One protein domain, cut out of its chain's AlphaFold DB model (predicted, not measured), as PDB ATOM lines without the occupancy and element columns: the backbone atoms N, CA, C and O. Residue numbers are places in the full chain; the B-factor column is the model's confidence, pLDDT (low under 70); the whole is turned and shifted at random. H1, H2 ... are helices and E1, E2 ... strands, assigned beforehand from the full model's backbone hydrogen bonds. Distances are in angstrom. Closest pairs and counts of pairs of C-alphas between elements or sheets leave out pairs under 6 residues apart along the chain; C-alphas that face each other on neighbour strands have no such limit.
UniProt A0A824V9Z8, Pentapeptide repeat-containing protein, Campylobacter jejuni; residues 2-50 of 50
ATOM      1  N   GLU A   2     107.727 143.820 205.175       54.38
ATOM      2  CA  GLU A   2     107.573 145.269 205.348       54.38
ATOM      3  C   GLU A   2     108.053 145.919 204.053       54.38
ATOM      4  O   GLU A   2     109.161 145.646 203.588       54.38
ATOM      5  N   GLU A   3     107.169 146.667 203.408       60.81
ATOM      6  CA  GLU A   3     107.498 147.429 202.216       60.81
ATOM      7  C   GLU A   3     108.412 148.566 202.674       60.81
ATOM      8  O   GLU A   3     107.991 149.467 203.396       60.81
ATOM      9  N   PHE A   4     109.704 148.445 202.370       69.62
ATOM     10  CA  PHE A   4     110.683 149.456 202.733       69.62
ATOM     11  C   PHE A   4     110.418 150.716 201.910       69.62
ATOM     12  O   PHE A   4     110.779 150.793 200.732       69.62
ATOM     13  N   ASP A   5     109.766 151.695 202.531       85.94
ATOM     14  CA  ASP A   5     109.489 152.978 201.905       85.94
ATOM     15  C   ASP A   5     110.747 153.859 201.944       85.94
ATOM     16  O   ASP A   5     111.085 154.498 202.948       85.94
ATOM     17  N   LYS A   6     111.465 153.867 200.817       86.50
ATOM     18  CA  LYS A   6     112.675 154.672 200.613       86.50
ATOM     19  C   LYS A   6     112.408 156.163 200.841       86.50
ATOM     20  O   LYS A   6     113.287 156.856 201.351       86.50
ATOM     21  N   GLU A   7     111.226 156.664 200.479       88.88
ATOM     22  CA  GLU A   7     110.893 158.083 200.632       88.88
ATOM     23  C   GLU A   7     110.708 158.455 202.103       88.88
ATOM     24  O   GLU A   7     111.181 159.515 202.533       88.88
ATOM     25  N   GLN A   8     110.098 157.563 202.889       91.31
ATOM     26  CA  GLN A   8     109.972 157.741 204.335       91.31
ATOM     27  C   GLN A   8     111.347 157.731 205.013       91.31
ATOM     28  O   GLN A   8     111.655 158.628 205.795       91.31
ATOM     29  N   ALA A   9     112.222 156.786 204.655       91.00
ATOM     30  CA  ALA A   9     113.576 156.727 205.206       91.00
ATOM     31  C   ALA A   9     114.400 157.991 204.883       91.00
ATOM     32  O   ALA A   9     115.088 158.525 205.754       91.00
ATOM     33  N   ILE A  10     114.294 158.521 203.658       91.88
ATOM     34  CA  ILE A  10     114.928 159.794 203.275       91.88
ATOM     35  C   ILE A  10     114.379 160.955 204.113       91.88
ATOM     36  O   ILE A  10     115.146 161.824 204.529       91.88
ATOM     37  N   ALA A  11     113.068 160.980 204.374       92.81
ATOM     38  CA  ALA A  11     112.455 162.010 205.206       92.81
ATOM     39  C   ALA A  11     112.981 161.980 206.647       92.81
ATOM     40  O   ALA A  11     113.388 163.022 207.162       92.81
ATOM     41  N   ASP A  12     113.051 160.793 207.248       93.31
ATOM     42  CA  ASP A  12     113.532 160.603 208.616       93.31
ATOM     43  C   ASP A  12     115.011 160.999 208.764       93.31
ATOM     44  O   ASP A  12     115.410 161.606 209.760       93.31
ATOM     45  N   ILE A  13     115.851 160.666 207.775       90.06
ATOM     46  CA  ILE A  13     117.274 161.041 207.768       90.06
ATOM     47  C   ILE A  13     117.425 162.561 207.632       90.06
ATOM     48  O   ILE A  13     118.209 163.164 208.368       90.06
ATOM     49  N   ALA A  14     116.668 163.180 206.721       90.81
ATOM     50  CA  ALA A  14     116.681 164.626 206.507       90.81
ATOM     51  C   ALA A  14     116.315 165.394 207.782       90.81
ATOM     52  O   ALA A  14     117.001 166.352 208.136       90.81
ATOM     53  N   GLU A  15     115.286 164.941 208.501       92.50
ATOM     54  CA  GLU A  15     114.876 165.529 209.777       92.50
ATOM     55  C   GLU A  15     115.958 165.369 210.853       92.50
ATOM     56  O   GLU A  15     116.386 166.355 211.452       92.50
ATOM     57  N   LYS A  16     116.458 164.144 211.070       90.56
ATOM     58  CA  LYS A  16     117.440 163.851 212.133       90.56
ATOM     59  C   LYS A  16     118.758 164.593 211.962       90.56
ATOM     60  O   LYS A  16     119.387 164.962 212.951       90.56
ATOM     61  N   LEU A  17     119.192 164.766 210.718       86.56
ATOM     62  CA  LEU A  17     120.443 165.447 210.393       86.56
ATOM     63  C   LEU A  17     120.239 166.927 210.063       86.56
ATOM     64  O   LEU A  17     121.222 167.635 209.869       86.56
ATOM     65  N   ASN A  18     118.987 167.395 210.027       87.56
ATOM     66  CA  ASN A  18     118.606 168.748 209.641       87.56
ATOM     67  C   ASN A  18     119.219 169.171 208.289       87.56
ATOM     68  O   ASN A  18     119.815 170.241 208.155       87.56
ATOM     69  N   ILE A  19     119.093 168.299 207.285       88.19
ATOM     70  CA  ILE A  19     119.574 168.515 205.912       88.19
ATOM     71  C   ILE A  19     118.417 168.419 204.917       88.19
ATOM     72  O   ILE A  19     117.365 167.856 205.208       88.19
ATOM     73  N   GLN A  20     118.600 168.962 203.715       90.38
ATOM     74  CA  GLN A  20     117.583 168.867 202.669       90.38
ATOM     75  C   GLN A  20     117.558 167.456 202.050       90.38
ATOM     76  O   GLN A  20     118.595 166.809 201.900       90.38
ATOM     77  N   LYS A  21     116.363 166.970 201.685       90.88
ATOM     78  CA  LYS A  21     116.164 165.606 201.154       90.88
ATOM     79  C   LYS A  21     116.927 165.347 199.852       90.88
ATOM     80  O   LYS A  21     117.393 164.238 199.638       90.88
ATOM     81  N   ASP A  22     117.093 166.365 199.010       91.25
ATOM     82  CA  ASP A  22     117.857 166.306 197.755       91.25
ATOM     83  C   ASP A  22     119.363 166.068 197.978       91.25
ATOM     84  O   ASP A  22     120.084 165.716 197.045       91.25
ATOM     85  N   LYS A  23     119.846 166.213 199.219       89.69
ATOM     86  CA  LYS A  23     121.217 165.872 199.619       89.69
ATOM     87  C   LYS A  23     121.389 164.402 199.981       89.69
ATOM     88  O   LYS A  23     122.521 163.991 200.234       89.69
ATOM     89  N   ILE A  24     120.306 163.629 200.013       91.94
ATOM     90  CA  ILE A  24     120.296 162.212 200.368       91.94
ATOM     91  C   ILE A  24     119.970 161.408 199.111       91.94
ATOM     92  O   ILE A  24     119.011 161.688 198.399       91.94
ATOM     93  N   SER A  25     120.772 160.392 198.822       91.12
ATOM     94  CA  SER A  25     120.566 159.488 197.693       91.12
ATOM     95  C   SER A  25     120.536 158.051 198.192       91.12
ATOM     96  O   SER A  25     121.395 157.647 198.972       91.12
ATOM     97  N   TYR A  26     119.555 157.272 197.748       90.56
ATOM     98  CA  TYR A  26     119.550 155.831 197.973       90.56
ATOM     99  C   TYR A  26     120.424 155.154 196.917       90.56
ATOM    100  O   TYR A  26     120.331 155.468 195.729       90.56
ATOM    101  N   ILE A  27     121.288 154.242 197.347       89.25
ATOM    102  CA  ILE A  27     122.155 153.504 196.434       89.25
ATOM    103  C   ILE A  27     121.357 152.302 195.928       89.25
ATOM    104  O   ILE A  27     121.261 151.291 196.611       89.25
ATOM    105  N   GLU A  28     120.777 152.400 194.728       80.94
ATOM    106  CA  GLU A  28     120.114 151.259 194.083       80.94
ATOM    107  C   GLU A  28     121.106 150.080 194.027       80.94
ATOM    108  O   GLU A  28     122.238 150.249 193.577       80.94
ATOM    109  N   HIS A  29     120.698 148.906 194.528       83.88
ATOM    110  CA  HIS A  29     121.533 147.712 194.795       83.88
ATOM    111  C   HIS A  29     122.289 147.671 196.134       83.88
ATOM    112  O   HIS A  29     123.088 146.760 196.360       83.88
ATOM    113  N   SER A  30     122.013 148.596 197.045       78.31
ATOM    114  CA  SER A  30     122.475 148.552 198.429       78.31
ATOM    115  C   SER A  30     121.364 149.018 199.366       78.31
ATOM    116  O   SER A  30     120.611 149.920 199.028       78.31
ATOM    117  N   ASP A  31     121.287 148.480 200.580       85.69
ATOM    118  CA  ASP A  31     120.375 148.993 201.616       85.69
ATOM    119  C   ASP A  31     120.957 150.229 202.332       85.69
ATOM    120  O   ASP A  31     120.769 150.427 203.533       85.69
ATOM    121  N   LEU A  32     121.720 151.053 201.603       89.50
ATOM    122  CA  LEU A  32     122.478 152.186 202.128       89.50
ATOM    123  C   LEU A  32     122.011 153.518 201.531       89.50
ATOM    124  O   LEU A  32     121.647 153.618 200.357       89.50
ATOM    125  N   PHE A  33     122.109 154.567 202.353       90.44
ATOM    126  CA  PHE A  33     121.878 155.957 201.967       90.44
ATOM    127  C   PHE A  33     123.196 156.730 201.959       90.44
ATOM    128  O   PHE A  33     124.004 156.624 202.882       90.44
ATOM    129  N   GLN A  34     123.388 157.541 200.927       89.44
ATOM    130  CA  GLN A  34     124.513 158.449 200.764       89.44
ATOM    131  C   GLN A  34     124.067 159.887 201.034       89.44
ATOM    132  O   GLN A  34     123.020 160.313 200.554       89.44
ATOM    133  N   ILE A  35     124.885 160.645 201.764       90.50
ATOM    134  CA  ILE A  35     124.658 162.065 202.045       90.50
ATOM    135  C   ILE A  35     125.746 162.869 201.337       90.50
ATOM    136  O   ILE A  35     126.925 162.727 201.653       90.50
ATOM    137  N   ASN A  36     125.356 163.705 200.376       83.25
ATOM    138  CA  ASN A  36     126.289 164.412 199.492       83.25
ATOM    139  C   ASN A  36     126.799 165.746 200.055       83.25
ATOM    140  O   ASN A  36     127.830 166.237 199.610       83.25
ATOM    141  N   ASP A  37     126.089 166.339 201.017       71.75
ATOM    142  CA  ASP A  37     126.378 167.681 201.541       71.75
ATOM    143  C   ASP A  37     126.362 167.679 203.075       71.75
ATOM    144  O   ASP A  37     125.623 168.409 203.734       71.75
ATOM    145  N   CYS A  38     127.135 166.760 203.659       70.31
ATOM    146  CA  CYS A  38     127.352 166.730 205.099       70.31
ATOM    147  C   CYS A  38     128.530 167.649 205.436       70.31
ATOM    148  O   CYS A  38     129.693 167.248 205.361       70.31
ATOM    149  N   VAL A  39     128.235 168.896 205.806       69.62
ATOM    150  CA  VAL A  39     129.237 169.776 206.415       69.62
ATOM    151  C   VAL A  39     129.488 169.257 207.825       69.62
ATOM    152  O   VAL A  39     128.721 169.536 208.742       69.62
ATOM    153  N   ILE A  40     130.552 168.476 208.005       66.12
ATOM    154  CA  ILE A  40     131.045 168.136 209.339       66.12
ATOM    155  C   ILE A  40     131.788 169.378 209.841       66.12
ATOM    156  O   ILE A  40     132.844 169.697 209.283       66.12
ATOM    157  N   PRO A  41     131.273 170.113 210.845       58.97
ATOM    158  CA  PRO A  41     132.010 171.225 211.416       58.97
ATOM    159  C   PRO A  41     133.253 170.649 212.089       58.97
ATOM    160  O   PRO A  41     133.194 170.069 213.173       58.97
ATOM    161  N   VAL A  42     134.398 170.772 211.424       61.53
ATOM    162  CA  VAL A  42     135.680 170.476 212.046       61.53
ATOM    163  C   VAL A  42     135.915 171.585 213.063       61.53
ATOM    164  O   VAL A  42     136.304 172.695 212.703       61.53
ATOM    165  N   ILE A  43     135.653 171.302 214.341       64.19
ATOM    166  CA  ILE A  43     136.082 172.159 215.450       64.19
ATOM    167  C   ILE A  43     137.606 172.002 215.538       64.19
ATOM    168  O   ILE A  43     138.140 171.154 216.251       64.19
ATOM    169  N   ALA A  44     138.313 172.748 214.692       58.69
ATOM    170  CA  ALA A  44     139.760 172.708 214.577       58.69
ATOM    171  C   ALA A  44     140.401 173.587 215.654       58.69
ATOM    172  O   ALA A  44     140.978 174.622 215.340       58.69
ATOM    173  N   ASP A  45     140.355 173.161 216.916       56.88
ATOM    174  CA  ASP A  45     141.218 173.780 217.932       56.88
ATOM    175  C   ASP A  45     142.651 173.217 217.886       56.88
ATOM    176  O   ASP A  45     143.564 173.837 218.417       56.88
ATOM    177  N   ASN A  46     142.890 172.057 217.245       57.84
ATOM    178  CA  ASN A  46     144.174 171.343 217.364       57.84
ATOM    179  C   ASN A  46     144.612 170.497 216.146       57.84
ATOM    180  O   ASN A  46     145.329 169.510 216.312       57.84
ATOM    181  N   ILE A  47     144.253 170.858 214.909       64.25
ATOM    182  CA  ILE A  47     144.850 170.186 213.737       64.25
ATOM    183  C   ILE A  47     146.218 170.818 213.443       64.25
ATOM    184  O   ILE A  47     146.320 171.803 212.719       64.25
ATOM    185  N   LYS A  48     147.285 170.250 214.019       53.75
ATOM    186  CA  LYS A  48     148.663 170.511 213.575       53.75
ATOM    187  C   LYS A  48     148.975 169.617 212.380       53.75
ATOM    188  O   LYS A  48     149.140 168.411 212.539       53.75
ATOM    189  N   VAL A  49     149.059 170.220 211.200       46.47
ATOM    190  CA  VAL A  49     149.663 169.589 210.022       46.47
ATOM    191  C   VAL A  49     151.177 169.804 210.126       46.47
ATOM    192  O   VAL A  49     151.612 170.947 210.272       46.47
ATOM    193  N   PHE A  50     151.945 168.710 210.139       54.16
ATOM    194  CA  PHE A  50     153.413 168.700 210.105       54.16
ATOM    195  C   PHE A  50     153.909 168.506 208.673       54.16
ATOM    196  O   PHE A  50     153.248 167.738 207.937       54.16
TER     197      PHE A  50
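AT A GLANCE: This is residues 2 to 50 of the 50 residues of the protein "Pentapeptide repeat-containing protein" of Campylobacter jejuni (UniProt A0A824V9Z8). With little regular structure, this is a small body, helix H1 beside the two-strand antiparallel hairpin E1 and E2, from which residues 40 to 50 stick out as a tail. The 49 printed residues hold H1, E1, E2 in that order, a mixed class with 18 residues in named elements. The whole is extended, with a radius of gyration of the C-alphas of 15.0 A, spanning 50 by 23 by 18 A.

HOW THE PARTS SIT: Start at H1, residues 6 to 17, where every O i to N i+4 pair is within hydrogen-bond range. Its closest C-alpha to E1, residues 24 to 26, is Ile 10, 6.6 A from that of Ile 24. E1 forms a hairpin with E2, residues 33 to 35, at 154 degrees; N 25 and O 34, 2.8 A apart, are within hydrogen-bond range. H1 and E2 are near each other.

IN THESE COORDINATES: Find C-alpha 6 at (112.675, 154.672, 200.613); H1 runs 16.5 A from there. E1 spans 6.9 A; E2, 6.7 A, ends at (124.658, 162.065, 202.045).

THE WHOLE: The printed part has no cut; both links are short. The C-alphas farthest apart, Glu 2 and Phe 50, lie 51.7 A apart. Look for pLDDT under 70 in residues 2 to 4 and 39 to 50.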